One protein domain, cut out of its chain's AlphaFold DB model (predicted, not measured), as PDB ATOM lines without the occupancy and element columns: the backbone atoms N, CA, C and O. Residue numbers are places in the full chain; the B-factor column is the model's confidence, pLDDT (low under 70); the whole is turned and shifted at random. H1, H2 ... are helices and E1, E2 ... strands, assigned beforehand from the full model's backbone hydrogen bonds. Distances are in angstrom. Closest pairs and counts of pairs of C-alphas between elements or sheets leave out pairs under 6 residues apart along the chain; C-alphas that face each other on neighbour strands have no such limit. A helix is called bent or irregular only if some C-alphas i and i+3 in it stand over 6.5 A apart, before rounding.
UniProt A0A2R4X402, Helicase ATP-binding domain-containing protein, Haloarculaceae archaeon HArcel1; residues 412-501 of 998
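Overview. This is residues 412 to 501 of the 998 residues of the protein "Helicase ATP-binding domain-containing protein" of Haloarculaceae archaeon HArcel1 (UniProt A0A2R4X402). Five helices pack in a ring of contacts, H1 to H2 to H3 to H4 to H5 and back to H1, with a small three-stranded sheet at one side. The helical hairpin of H4 and H5 runs through the body, H1 crosses H5 steeply, H2 and H3 make a corner at the other end of the longest axis, and H4 covers strands E2 and E3. The printed part has 90 residues with five named helices and three named strands, in the order H1 E1 E2 H2 H3 E3 H4 H5; the sheet runs E1, E2, E3, all antiparallel, and the class is mostly helix. The whole is compact, with a radius of gyration of the C-alphas of 12.3 A and spans of 39 by 29 by 20 A.

Along the chain. H1, residues 412 to 426, begins at C-alpha 412 (-34.760, -27.259, -54.093) and is 21.3 A long from first to last C-alpha. The strands E1, residues 427 to 430, and E2, residues 433 to 436, are 9.7 A long each. H2, residues 438 to 444, is 10.3 A long, and H3, residues 450 to 456, is 10.2 A long, from C-alpha 450 at (-42.930, 4.463, -45.270). E3, residues 458 to 460, spans 6.6 A. H4, residues 463 to 473, spans 15.6 A. H5, residues 482 to 499, spans 25.1 A and ends at C-alpha 499 (-42.611, -31.438, -55.325); it is irregular, with C-alphas 492 and 495 7.6 A apart, and has a kink of 54 degrees near residue 493.

Arrangement. H1 touches H5 at a steep tilt of 50 degrees, opposite ways; their closest C-alphas, of Ala 412 and Asp 497, are 4.9 A apart. With residues 425 to 426 alone H1 touches H2, closest at Met 426 and Ala 440, whose C-alphas are 5.0 A apart. H1 only grazes the sheet, with residues 420 to 426. E1 and E2 form an antiparallel hairpin, with N 435 and O 428 2.7 A apart, within hydrogen-bond range. E2, the inner strand, is antiparallel to E3, with N 460 and O 434 at 2.8 A. H2 touches H3 about perpendicular, at 82 degrees; their closest C-alphas, of Arg 438 and Cys 453, are 5.6 A apart. H3 touches H4 at a shallow tilt of 33 degrees, only just short of steep; their closest C-alphas, of Ile 456 and Leu 470, are 6.5 A apart. H4 is on the sheet at a height of 10.7 A, over E2 and E3, and runs along the strands, at 16 degrees to E3 on the local plane. H4 and H5 form a helical hairpin at a shallow tilt of 26 degrees; H5 touches H4 with residues 484 to 492 alone, and their closest C-alphas, of Ala 467 and Ala 488, are 4.1 A apart. H1 and H4 are apart, and so are H3 and H5. Every O i to N i+4 pair is within hydrogen-bond range in H1, H2, H3 and H4, and 12 of 14 in H5.

Size, cuts and confidence. The two C-alphas farthest apart, of Glu 450 and Leu 501, are 38.6 A apart, while those of Ala 412 and Leu 501, the first and last printed, are 6.4 A apart. The printed part has no cut and no long link; the link from H4 to H5, of 8 residues, is short, and the others are tight. The mean pLDDT of the printed part is 87.8, and no printed residue is under 70.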
ATOM      1  N   ALA A 412     -33.368 -27.439 -54.501       86.44
ATOM      2  CA  ALA A 412     -34.760 -27.259 -54.093       86.44
ATOM      3  C   ALA A 412     -34.888 -27.171 -52.566       86.44
ATOM      4  O   ALA A 412     -35.539 -26.258 -52.061       86.44
ATOM      5  N   LEU A 413     -34.205 -28.056 -51.832       91.62
ATOM      6  CA  LEU A 413     -34.166 -28.009 -50.371       91.62
ATOM      7  C   LEU A 413     -33.504 -26.719 -49.861       91.62
ATOM      8  O   LEU A 413     -34.026 -26.080 -48.948       91.62
ATOM      9  N   ASP A 414     -32.411 -26.283 -50.490       91.81
ATOM     10  CA  ASP A 414     -31.738 -25.024 -50.145       91.81
ATOM     11  C   ASP A 414     -32.628 -23.796 -50.389       91.81
ATOM     12  O   ASP A 414     -32.638 -22.852 -49.588       91.81
ATOM     13  N   ARG A 415     -33.421 -23.802 -51.470       91.19
ATOM     14  CA  ARG A 415     -34.421 -22.756 -51.735       91.19
ATOM     15  C   ARG A 415     -35.555 -22.771 -50.715       91.19
ATOM     16  O   ARG A 415     -35.942 -21.692 -50.257       91.19
ATOM     17  N   LEU A 416     -36.048 -23.945 -50.314       92.00
ATOM     18  CA  LEU A 416     -37.051 -24.061 -49.250       92.00
ATOM     19  C   LEU A 416     -36.515 -23.506 -47.934       92.00
ATOM     20  O   LEU A 416     -37.178 -22.659 -47.342       92.00
ATOM     21  N   ARG A 417     -35.300 -23.900 -47.532       94.75
ATOM     22  CA  ARG A 417     -34.624 -23.398 -46.326       94.75
ATOM     23  C   ARG A 417     -34.498 -21.874 -46.354       94.75
ATOM     24  O   ARG A 417     -34.981 -21.197 -45.454       94.75
ATOM     25  N   THR A 418     -33.976 -21.328 -47.454       92.94
ATOM     26  CA  THR A 418     -33.834 -19.873 -47.646       92.94
ATOM     27  C   THR A 418     -35.176 -19.144 -47.566       92.94
ATOM     28  O   THR A 418     -35.267 -18.053 -47.007       92.94
ATOM     29  N   THR A 419     -36.226 -19.717 -48.154       93.69
ATOM     30  CA  THR A 419     -37.563 -19.116 -48.148       93.69
ATOM     31  C   THR A 419     -38.167 -19.157 -46.747       93.69
ATOM     32  O   THR A 419     -38.748 -18.168 -46.313       93.69
ATOM     33  N   SER A 420     -38.001 -20.262 -46.024       93.94
ATOM     34  CA  SER A 420     -38.531 -20.439 -44.671       93.94
ATOM     35  C   SER A 420     -37.864 -19.514 -43.659       93.94
ATOM     36  O   SER A 420     -38.575 -18.892 -42.873       93.94
ATOM     37  N   ASP A 421     -36.544 -19.322 -43.749       93.88
ATOM     38  CA  ASP A 421     -35.825 -18.329 -42.938       93.88
ATOM     39  C   ASP A 421     -36.418 -16.922 -43.137       93.88
ATOM     40  O   ASP A 421     -36.709 -16.207 -42.180       93.88
ATOM     41  N   ARG A 422     -36.696 -16.541 -44.390       93.38
ATOM     42  CA  ARG A 422     -37.281 -15.229 -44.714       93.38
ATOM     43  C   ARG A 422     -38.740 -15.096 -44.289       93.38
ATOM     44  O   ARG A 422     -39.157 -14.011 -43.889       93.38
ATOM     45  N   ILE A 423     -39.515 -16.180 -44.369       92.38
ATOM     46  CA  ILE A 423     -40.881 -16.220 -43.839       92.38
ATOM     47  C   ILE A 423     -40.837 -15.943 -42.335       92.38
ATOM     48  O   ILE A 423     -41.553 -15.060 -41.882       92.38
ATOM     49  N   GLN A 424     -39.954 -16.601 -41.581       89.94
ATOM     50  CA  GLN A 424     -39.836 -16.388 -40.132       89.94
ATOM     51  C   GLN A 424     -39.435 -14.952 -39.751       89.94
ATOM     52  O   GLN A 424     -39.776 -14.492 -38.662       89.94
ATOM     53  N   GLU A 425     -38.725 -14.232 -40.625       91.44
ATOM     54  CA  GLU A 425     -38.309 -12.844 -40.382       91.44
ATOM     55  C   GLU A 425     -39.426 -11.809 -40.599       91.44
ATOM     56  O   GLU A 425     -39.422 -10.767 -39.938       91.44
ATOM     57  N   MET A 426     -40.363 -12.059 -41.521       92.06
ATOM     58  CA  MET A 426     -41.326 -11.041 -41.973       92.06
ATOM     59  C   MET A 426     -42.799 -11.438 -41.829       92.06
ATOM     60  O   MET A 426     -43.666 -10.563 -41.759       92.06
ATOM     61  N   ILE A 427     -43.095 -12.733 -41.816       92.44
ATOM     62  CA  ILE A 427     -44.443 -13.270 -41.955       92.44
ATOM     63  C   ILE A 427     -44.810 -14.024 -40.684       92.44
ATOM     64  O   ILE A 427     -44.089 -14.894 -40.202       92.44
ATOM     65  N   THR A 428     -45.986 -13.702 -40.169       89.44
ATOM     66  CA  THR A 428     -46.669 -14.493 -39.147       89.44
ATOM     67  C   THR A 428     -47.904 -15.111 -39.772       89.44
ATOM     68  O   THR A 428     -48.399 -14.611 -40.781       89.44
ATOM     69  N   TYR A 429     -48.398 -16.199 -39.207       85.38
ATOM     70  CA  TYR A 429     -49.637 -16.797 -39.667       85.38
ATOM     71  C   TYR A 429     -50.716 -16.605 -38.608       85.38
ATOM     72  O   TYR A 429     -50.498 -16.831 -37.417       85.38
ATOM     73  N   GLU A 430     -51.876 -16.127 -39.048       79.19
ATOM     74  CA  GLU A 430     -53.040 -15.901 -38.199       79.19
ATOM     75  C   GLU A 430     -54.303 -16.286 -38.967       79.19
ATOM     76  O   GLU A 430     -54.541 -15.768 -40.058       79.19
ATOM     77  N   GLU A 431     -55.142 -17.141 -38.378       73.06
ATOM     78  CA  GLU A 431     -56.443 -17.525 -38.953       73.06
ATOM     79  C   GLU A 431     -56.330 -18.071 -40.398       73.06
ATOM     80  O   GLU A 431     -57.112 -17.697 -41.271       73.06
ATOM     81  N   GLY A 432     -55.306 -18.894 -40.677       70.69
ATOM     82  CA  GLY A 432     -55.056 -19.463 -42.011       70.69
ATOM     83  C   GLY A 432     -54.567 -18.451 -43.059       70.69
ATOM     84  O   GLY A 432     -54.558 -18.740 -44.254       70.69
ATOM     85  N   LYS A 433     -54.179 -17.236 -42.648       81.81
ATOM     86  CA  LYS A 433     -53.702 -16.167 -43.542       81.81
ATOM     87  C   LYS A 433     -52.292 -15.727 -43.175       81.81
ATOM     88  O   LYS A 433     -51.928 -15.663 -42.002       81.81
ATOM     89  N   LEU A 434     -51.516 -15.344 -44.189       87.75
ATOM     90  CA  LEU A 434     -50.198 -14.745 -44.002       87.75
ATOM     91  C   LEU A 434     -50.387 -13.298 -43.552       87.75
ATOM     92  O   LEU A 434     -50.956 -12.485 -44.282       87.75
ATOM     93  N   HIS A 435     -49.897 -12.965 -42.369       93.19
ATOM     94  CA  HIS A 435     -49.909 -11.620 -41.827       93.19
ATOM     95  C   HIS A 435     -48.517 -10.992 -41.897       93.19
ATOM     96  O   HIS A 435     -47.536 -11.522 -41.370       93.19
ATOM     97  N   VAL A 436     -48.450  -9.837 -42.555       94.56
ATOM     98  CA  VAL A 436     -47.235  -9.039 -42.699       94.56
ATOM     99  C   VAL A 436     -47.418  -7.737 -41.939       94.56
ATOM    100  O   VAL A 436     -48.227  -6.886 -42.323       94.56
ATOM    101  N   GLU A 437     -46.637  -7.562 -40.879       93.50
ATOM    102  CA  GLU A 437     -46.595  -6.301 -40.155       93.50
ATOM    103  C   GLU A 437     -45.693  -5.290 -40.854       93.50
ATOM    104  O   GLU A 437     -44.572  -5.589 -41.270       93.50
ATOM    105  N   ARG A 438     -46.121  -4.029 -40.855       92.69
ATOM    106  CA  ARG A 438     -45.321  -2.915 -41.366       92.69
ATOM    107  C   ARG A 438     -43.935  -2.826 -40.704       92.69
ATOM    108  O   ARG A 438     -42.945  -2.537 -41.374       92.69
ATOM    109  N   SER A 439     -43.860  -3.063 -39.391       91.31
ATOM    110  CA  SER A 439     -42.612  -3.102 -38.611       91.31
ATOM    111  C   SER A 439     -41.633  -4.142 -39.140       91.31
ATOM    112  O   SER A 439     -40.430  -3.884 -39.168       91.31
ATOM    113  N   ALA A 440     -42.145  -5.298 -39.559       92.50
ATOM    114  CA  ALA A 440     -41.337  -6.391 -40.066       92.50
ATOM    115  C   ALA A 440     -40.743  -6.037 -41.439       92.50
ATOM    116  O   ALA A 440     -39.534  -6.159 -41.621       92.50
ATOM    117  N   VAL A 441     -41.547  -5.456 -42.343       91.31
ATOM    118  CA  VAL A 441     -41.076  -4.958 -43.655       91.31
ATOM    119  C   VAL A 441     -39.968  -3.916 -43.490       91.31
ATOM    120  O   VAL A 441     -38.909  -4.028 -44.101       91.31
ATOM    121  N   ALA A 442     -40.174  -2.934 -42.608       90.94
ATOM    122  CA  ALA A 442     -39.188  -1.888 -42.343       90.94
ATOM    123  C   ALA A 442     -37.895  -2.421 -41.693       90.94
ATOM    124  O   ALA A 442     -36.850  -1.776 -41.779       90.94
ATOM    125  N   SER A 443     -37.954  -3.581 -41.029       92.38
ATOM    126  CA  SER A 443     -36.784  -4.232 -40.435       92.38
ATOM    127  C   SER A 443     -35.934  -4.954 -41.482       92.38
ATOM    128  O   SER A 443     -34.709  -4.858 -41.431       92.38
ATOM    129  N   VAL A 444     -36.567  -5.669 -42.418       90.94
ATOM    130  CA  VAL A 444     -35.862  -6.437 -43.465       90.94
ATOM    131  C   VAL A 444     -35.439  -5.573 -44.658       90.94
ATOM    132  O   VAL A 444     -34.471  -5.904 -45.336       90.94
ATOM    133  N   ALA A 445     -36.130  -4.453 -44.890       90.50
ATOM    134  CA  ALA A 445     -35.872  -3.518 -45.983       90.50
ATOM    135  C   ALA A 445     -35.912  -2.050 -45.491       90.50
ATOM    136  O   ALA A 445     -36.822  -1.293 -45.843       90.50
ATOM    137  N   PRO A 446     -34.942  -1.622 -44.656       89.94
ATOM    138  CA  PRO A 446     -34.908  -0.280 -44.061       89.94
ATOM    139  C   PRO A 446     -34.724   0.859 -45.077       89.94
ATOM    140  O   PRO A 446     -34.896   2.028 -44.731       89.94
ATOM    141  N   GLU A 447     -34.333   0.542 -46.309       90.62
ATOM    142  CA  GLU A 447     -34.210   1.473 -47.429       90.62
ATOM    143  C   GLU A 447     -35.548   1.896 -48.049       90.62
ATOM    144  O   GLU A 447     -35.568   2.859 -48.817       90.62
ATOM    145  N   LEU A 448     -36.647   1.198 -47.743       90.44
ATOM    146  CA  LEU A 448     -37.955   1.483 -48.329       90.44
ATOM    147  C   LEU A 448     -38.638   2.687 -47.687       90.44
ATOM    148  O   LEU A 448     -38.497   2.968 -46.494       90.44
ATOM    149  N   GLU A 449     -39.422   3.392 -48.498       91.50
ATOM    150  CA  GLU A 449     -40.256   4.484 -48.017       91.50
ATOM    151  C   GLU A 449     -41.403   3.950 -47.144       91.50
ATOM    152  O   GLU A 449     -41.872   2.817 -47.282       91.50
ATOM    153  N   GLU A 450     -41.868   4.795 -46.225       89.50
ATOM    154  CA  GLU A 450     -42.930   4.463 -45.270       89.50
ATOM    155  C   GLU A 450     -44.235   4.053 -45.973       89.50
ATOM    156  O   GLU A 450     -44.864   3.081 -45.557       89.50
ATOM    157  N   GLU A 451     -44.579   4.720 -47.076       89.75
ATOM    158  CA  GLU A 451     -45.746   4.410 -47.913       89.75
ATOM    159  C   GLU A 451     -45.630   3.024 -48.576       89.75
ATOM    160  O   GLU A 451     -46.589   2.257 -48.600       89.75
ATOM    161  N   THR A 452     -44.431   2.650 -49.034       89.19
ATOM    162  CA  THR A 452     -44.148   1.326 -49.611       89.19
ATOM    163  C   THR A 452     -44.295   0.219 -48.566       89.19
ATOM    164  O   THR A 452     -44.869  -0.832 -48.844       89.19
ATOM    165  N   CYS A 453     -43.818   0.459 -47.342       91.44
ATOM    166  CA  CYS A 453     -43.977  -0.487 -46.236       91.44
ATOM    167  C   CYS A 453     -45.452  -0.671 -45.852       91.44
ATOM    168  O   CYS A 453     -45.863  -1.781 -45.523       91.44
ATOM    169  N   GLU A 454     -46.247   0.404 -45.888       91.94
ATOM    170  CA  GLU A 454     -47.694   0.343 -45.655       91.94
ATOM    171  C   GLU A 454     -48.430  -0.434 -46.744       91.94
ATOM    172  O   GLU A 454     -49.305  -1.226 -46.417       91.94
ATOM    173  N   ALA A 455     -48.043  -0.268 -48.010       91.12
ATOM    174  CA  ALA A 455     -48.650  -0.987 -49.127       91.12
ATOM    175  C   ALA A 455     -48.381  -2.506 -49.103       91.12
ATOM    176  O   ALA A 455     -49.156  -3.274 -49.668       91.12
ATOM    177  N   ILE A 456     -47.286  -2.943 -48.470       92.44
ATOM    178  CA  ILE A 456     -46.929  -4.363 -48.305       92.44
ATOM    179  C   ILE A 456     -47.543  -4.956 -47.024       92.44
ATOM    180  O   ILE A 456     -47.772  -6.165 -46.939       92.44
ATOM    181  N   ALA A 457     -47.810  -4.142 -46.005       93.81
ATOM    182  CA  ALA A 457     -48.402  -4.624 -44.764       93.81
ATOM    183  C   ALA A 457     -49.861  -5.058 -44.984       93.81
ATOM    184  O   ALA A 457     -50.643  -4.356 -45.622       93.81
ATOM    185  N   GLY A 458     -50.256  -6.204 -44.431       92.94
ATOM    186  CA  GLY A 458     -51.605  -6.717 -44.657       92.94
ATOM    187  C   GLY A 458     -51.811  -8.172 -44.264       92.94
ATOM    188  O   GLY A 458     -50.991  -8.779 -43.570       92.94
ATOM    189  N   LYS A 459     -52.952  -8.717 -44.692       92.12
ATOM    190  CA  LYS A 459     -53.290 -10.139 -44.588       92.12
ATOM    191  C   LYS A 459     -53.462 -10.705 -45.993       92.12
ATOM    192  O   LYS A 459     -54.192 -10.126 -46.793       92.12
ATOM    193  N   TYR A 460     -52.833 -11.840 -46.264       87.38
ATOM    194  CA  TYR A 460     -52.828 -12.492 -47.570       87.38
ATOM    195  C   TYR A 460     -53.348 -13.917 -47.451       87.38
ATOM    196  O   TYR A 460     -53.048 -14.620 -46.490       87.38
ATOM    197  N   THR A 461     -54.120 -14.347 -48.444       78.75
ATOM    198  CA  THR A 461     -54.713 -15.691 -48.489       78.75
ATOM    199  C   THR A 461     -53.725 -16.769 -48.924       78.75
ATOM    200  O   THR A 461     -53.971 -17.942 -48.690       78.75
ATOM    201  N   SER A 462     -52.614 -16.404 -49.570       79.38
ATOM    202  CA  SER A 462     -51.593 -17.358 -50.010       79.38
ATOM    203  C   SER A 462     -50.227 -16.698 -50.189       79.38
ATOM    204  O   SER A 462     -50.117 -15.475 -50.328       79.38
ATOM    205  N   GLY A 463     -49.174 -17.519 -50.251       82.62
ATOM    206  CA  GLY A 463     -47.826 -17.059 -50.591       82.62
ATOM    207  C   GLY A 463     -47.763 -16.380 -51.963       82.62
ATOM    208  O   GLY A 463     -47.103 -15.355 -52.108       82.62
ATOM    209  N   THR A 464     -48.510 -16.881 -52.955       78.56
ATOM    210  CA  THR A 464     -48.588 -16.269 -54.292       78.56
ATOM    211  C   THR A 464     -49.254 -14.892 -54.259       78.56
ATOM    212  O   THR A 464     -48.807 -13.987 -54.959       78.56
ATOM    213  N   ALA A 465     -50.295 -14.705 -53.438       81.31
ATOM    214  CA  ALA A 465     -50.938 -13.400 -53.278       81.31
ATOM    215  C   ALA A 465     -49.957 -12.366 -52.701       81.31
ATOM    216  O   ALA A 465     -49.833 -11.268 -53.241       81.31
ATOM    217  N   LEU A 466     -49.199 -12.748 -51.668       91.44
ATOM    218  CA  LEU A 466     -48.148 -11.897 -51.110       91.44
ATOM    219  C   LEU A 466     -47.025 -11.631 -52.127       91.44
ATOM    220  O   LEU A 466     -46.595 -10.493 -52.282       91.44
ATOM    221  N   ALA A 467     -46.573 -12.645 -52.865       87.00
ATOM    222  CA  ALA A 467     -45.542 -12.480 -53.890       87.00
ATOM    223  C   ALA A 467     -45.955 -11.495 -54.997       87.00
ATOM    224  O   ALA A 467     -45.144 -10.670 -55.421       87.00
ATOM    225  N   ASN A 468     -47.213 -11.553 -55.442       82.19
ATOM    226  CA  ASN A 468     -47.750 -10.617 -56.428       82.19
ATOM    227  C   ASN A 468     -47.787  -9.191 -55.878       82.19
ATOM    228  O   ASN A 468     -47.317  -8.284 -56.559       82.19
ATOM    229  N   GLN A 469     -48.248  -9.009 -54.637       91.31
ATOM    230  CA  GLN A 469     -48.258  -7.693 -53.994       91.31
ATOM    231  C   GLN A 469     -46.846  -7.111 -53.870       91.31
ATOM    232  O   GLN A 469     -46.623  -5.935 -54.153       91.31
ATOM    233  N   LEU A 470     -45.867  -7.938 -53.492       92.00
ATOM    234  CA  LEU A 470     -44.469  -7.521 -53.420       92.00
ATOM    235  C   LEU A 470     -43.966  -7.009 -54.774       92.00
ATOM    236  O   LEU A 470     -43.327  -5.964 -54.819       92.00
ATOM    237  N   ARG A 471     -44.273  -7.697 -55.878       89.31
ATOM    238  CA  ARG A 471     -43.866  -7.267 -57.226       89.31
ATOM    239  C   ARG A 471     -44.632  -6.051 -57.717       89.31
ATOM    240  O   ARG A 471     -44.029  -5.175 -58.327       89.31
ATOM    241  N   GLU A 472     -45.924  -5.957 -57.424       89.38
ATOM    242  CA  GLU A 472     -46.753  -4.808 -57.790       89.38
ATOM    243  C   GLU A 472     -46.183  -3.511 -57.206       89.38
ATOM    244  O   GLU A 472     -45.931  -2.550 -57.936       89.38
ATOM    245  N   VAL A 473     -45.853  -3.528 -55.913       89.50
ATOM    246  CA  VAL A 473     -45.238  -2.392 -55.218       89.50
ATOM    247  C   VAL A 473     -43.832  -2.068 -55.762       89.50
ATOM    248  O   VAL A 473     -43.391  -0.920 -55.696       89.50
ATOM    249  N   GLY A 474     -43.128  -3.048 -56.338       83.75
ATOM    250  CA  GLY A 474     -41.807  -2.888 -56.961       83.75
ATOM    251  C   GLY A 474     -41.811  -2.514 -58.449       83.75
ATOM    252  O   GLY A 474     -40.741  -2.429 -59.052       83.75
ATOM    253  N   GLY A 475     -42.978  -2.250 -59.049       77.00
ATOM    254  CA  GLY A 475     -43.099  -1.859 -60.460       77.00
ATOM    255  C   GLY A 475     -43.520  -2.983 -61.413       77.00
ATOM    256  O   GLY A 475     -43.378  -2.839 -62.625       77.00
ATOM    257  N   GLY A 476     -44.050  -4.087 -60.887       74.00
ATOM    258  CA  GLY A 476     -44.725  -5.163 -61.619       74.00
ATOM    259  C   GLY A 476     -43.849  -6.371 -61.961       74.00
ATOM    260  O   GLY A 476     -44.309  -7.502 -61.829       74.00
ATOM    261  N   GLU A 477     -42.596  -6.162 -62.373       73.31
ATOM    262  CA  GLU A 477     -41.698  -7.262 -62.775       73.31
ATOM    263  C   GLU A 477     -40.893  -7.849 -61.609       73.31
ATOM    264  O   GLU A 477     -40.647  -9.053 -61.566       73.31
ATOM    265  N   THR A 478     -40.497  -7.011 -60.653       87.56
ATOM    266  CA  THR A 478     -39.627  -7.379 -59.527       87.56
ATOM    267  C   THR A 478     -40.057  -6.650 -58.267       87.56
ATOM    268  O   THR A 478     -40.548  -5.528 -58.348       87.56
ATOM    269  N   ALA A 479     -39.837  -7.242 -57.098       91.56
ATOM    270  CA  ALA A 479     -40.094  -6.589 -55.823       91.56
ATOM    271  C   ALA A 479     -39.098  -5.435 -55.543       91.56
ATOM    272  O   ALA A 479     -38.014  -5.397 -56.129       91.56
ATOM    273  N   PRO A 480     -39.420  -4.506 -54.618       90.06
ATOM    274  CA  PRO A 480     -38.640  -3.291 -54.370       90.06
ATOM    275  C   PRO A 480     -37.174  -3.508 -53.971       90.06
ATOM    276  O   PRO A 480     -36.348  -2.615 -54.155       90.06
ATOM    277  N   THR A 481     -36.845  -4.667 -53.396       93.25
ATOM    278  CA  THR A 481     -35.488  -5.021 -52.961       93.25
ATOM    279  C   THR A 481     -35.151  -6.452 -53.370       93.25
ATOM    280  O   THR A 481     -36.038  -7.288 -53.537       93.25
ATOM    281  N   GLU A 482     -33.858  -6.769 -53.484       92.25
ATOM    282  CA  GLU A 482     -33.392  -8.132 -53.792       92.25
ATOM    283  C   GLU A 482     -33.833  -9.146 -52.720       92.25
ATOM    284  O   GLU A 482     -34.156 -10.299 -53.023       92.25
ATOM    285  N   TRP A 483     -33.908  -8.708 -51.458       93.88
ATOM    286  CA  TRP A 483     -34.421  -9.538 -50.371       93.88
ATOM    287  C   TRP A 483     -35.911  -9.856 -50.572       93.88
ATOM    288  O   TRP A 483     -36.308 -11.022 -50.510       93.88
ATOM    289  N   LEU A 484     -36.736  -8.852 -50.888       94.19
ATOM    290  CA  LEU A 484     -38.166  -9.065 -51.125       94.19
ATOM    291  C   LEU A 484     -38.422  -9.854 -52.409       94.19
ATOM    292  O   LEU A 484     -39.336 -10.673 -52.429       94.19
ATOM    293  N   GLU A 485     -37.605  -9.682 -53.452       93.62
ATOM    294  CA  GLU A 485     -37.781 -10.429 -54.703       93.62
ATOM    295  C   GLU A 485     -37.458 -11.904 -54.501       93.62
ATOM    296  O   GLU A 485     -38.197 -12.770 -54.960       93.62
ATOM    297  N   SER A 486     -36.396 -12.226 -53.760       92.94
ATOM    298  CA  SER A 486     -36.103 -13.630 -53.476       92.94
ATOM    299  C   SER A 486     -37.109 -14.264 -52.504       92.94
ATOM    300  O   SER A 486     -37.332 -15.467 -52.627       92.94
ATOM    301  N   LEU A 487     -37.766 -13.500 -51.616       94.44
ATOM    302  CA  LEU A 487     -38.929 -13.991 -50.863       94.44
ATOM    303  C   LEU A 487     -40.138 -14.212 -51.789       94.44
ATOM    304  O   LEU A 487     -40.745 -15.274 -51.739       94.44
ATOM    305  N   ALA A 488     -40.467 -13.255 -52.662       90.69
ATOM    306  CA  ALA A 488     -41.586 -13.356 -53.604       90.69
ATOM    307  C   ALA A 488     -41.424 -14.548 -54.561       90.69
ATOM    308  O   ALA A 488     -42.370 -15.310 -54.786       90.69
ATOM    309  N   LYS A 489     -40.209 -14.754 -55.081       86.38
ATOM    310  CA  LYS A 489     -39.860 -15.927 -55.881       86.38
ATOM    311  C   LYS A 489     -40.009 -17.212 -55.071       86.38
ATOM    312  O   LYS A 489     -40.716 -18.110 -55.512       86.38
ATOM    313  N   GLY A 490     -39.422 -17.264 -53.873       86.44
ATOM    314  CA  GLY A 490     -39.523 -18.418 -52.980       86.44
ATOM    315  C   GLY A 490     -40.968 -18.788 -52.641       86.44
ATOM    316  O   GLY A 490     -41.337 -19.949 -52.742       86.44
ATOM    317  N   LEU A 491     -41.819 -17.809 -52.319       88.06
ATOM    318  CA  LEU A 491     -43.247 -18.011 -52.051       88.06
ATOM    319  C   LEU A 491     -44.026 -18.497 -53.282       88.06
ATOM    320  O   LEU A 491     -44.946 -19.299 -53.137       88.06
ATOM    321  N   SER A 492     -43.678 -18.014 -54.478       78.88
ATOM    322  CA  SER A 492     -44.323 -18.427 -55.734       78.88
ATOM    323  C   SER A 492     -43.932 -19.846 -56.141       78.88
ATOM    324  O   SER A 492     -44.779 -20.615 -56.589       78.88
ATOM    325  N   ASP A 493     -42.657 -20.191 -55.964       81.38
ATOM    326  CA  ASP A 493     -42.077 -21.454 -56.419       81.38
ATOM    327  C   ASP A 493     -42.143 -22.547 -55.335       81.38
ATOM    328  O   ASP A 493     -41.866 -23.710 -55.624       81.38
ATOM    329  N   ARG A 494     -42.557 -22.218 -54.101       85.12
ATOM    330  CA  ARG A 494     -42.486 -23.112 -52.932       85.12
ATOM    331  C   ARG A 494     -43.103 -24.488 -53.169       85.12
ATOM    332  O   ARG A 494     -42.489 -25.505 -52.856       85.12
ATOM    333  N   THR A 495     -44.309 -24.534 -53.734       77.56
ATOM    334  CA  THR A 495     -44.991 -25.800 -54.034       77.56
ATOM    335  C   THR A 495     -44.191 -26.640 -55.028       77.56
ATOM    336  O   THR A 495     -44.080 -27.851 -54.847       77.56
ATOM    337  N   LEU A 496     -43.600 -26.012 -56.051       72.56
ATOM    338  CA  LEU A 496     -42.750 -26.694 -57.030       72.56
ATOM    339  C   LEU A 496     -41.454 -27.190 -56.387       72.56
ATOM    340  O   LEU A 496     -41.049 -28.321 -56.643       72.56
ATOM    341  N   ASP A 497     -40.822 -26.380 -55.539       79.81
ATOM    342  CA  ASP A 497     -39.610 -26.769 -54.818       79.81
ATOM    343  C   ASP A 497     -39.860 -27.986 -53.920       79.81
ATOM    344  O   ASP A 497     -39.079 -28.936 -53.952       79.81
ATOM    345  N   ARG A 498     -40.999 -28.025 -53.218       82.00
ATOM    346  CA  ARG A 498     -41.422 -29.188 -52.425       82.00
ATOM    347  C   ARG A 498     -41.647 -30.436 -53.284       82.00
ATOM    348  O   ARG A 498     -41.129 -31.497 -52.960       82.00
ATOM    349  N   LEU A 499     -42.357 -30.313 -54.408       73.06
ATOM    350  CA  LEU A 499     -42.611 -31.438 -55.325       73.06
ATOM    351  C   LEU A 499     -41.332 -31.975 -55.993       73.06
ATOM    352  O   LEU A 499     -41.304 -33.126 -56.435       73.06
ATOM    353  N   ASN A 500     -40.287 -31.146 -56.072       76.50
ATOM    354  CA  ASN A 500     -38.974 -31.498 -56.609       76.50
ATOM    355  C   ASN A 500     -38.026 -32.104 -55.564       76.50
ATOM    356  O   ASN A 500     -36.933 -32.552 -55.927       76.50
ATOM    357  N   LEU A 501     -38.423 -32.161 -54.289       83.88
ATOM    358  CA  LEU A 501     -37.686 -32.925 -53.290       83.88
ATOM    359  C   LEU A 501     -37.633 -34.400 -53.698       83.88
ATOM    360  O   LEU A 501     -38.545 -34.936 -54.333       83.88
TER     361      LEU A 501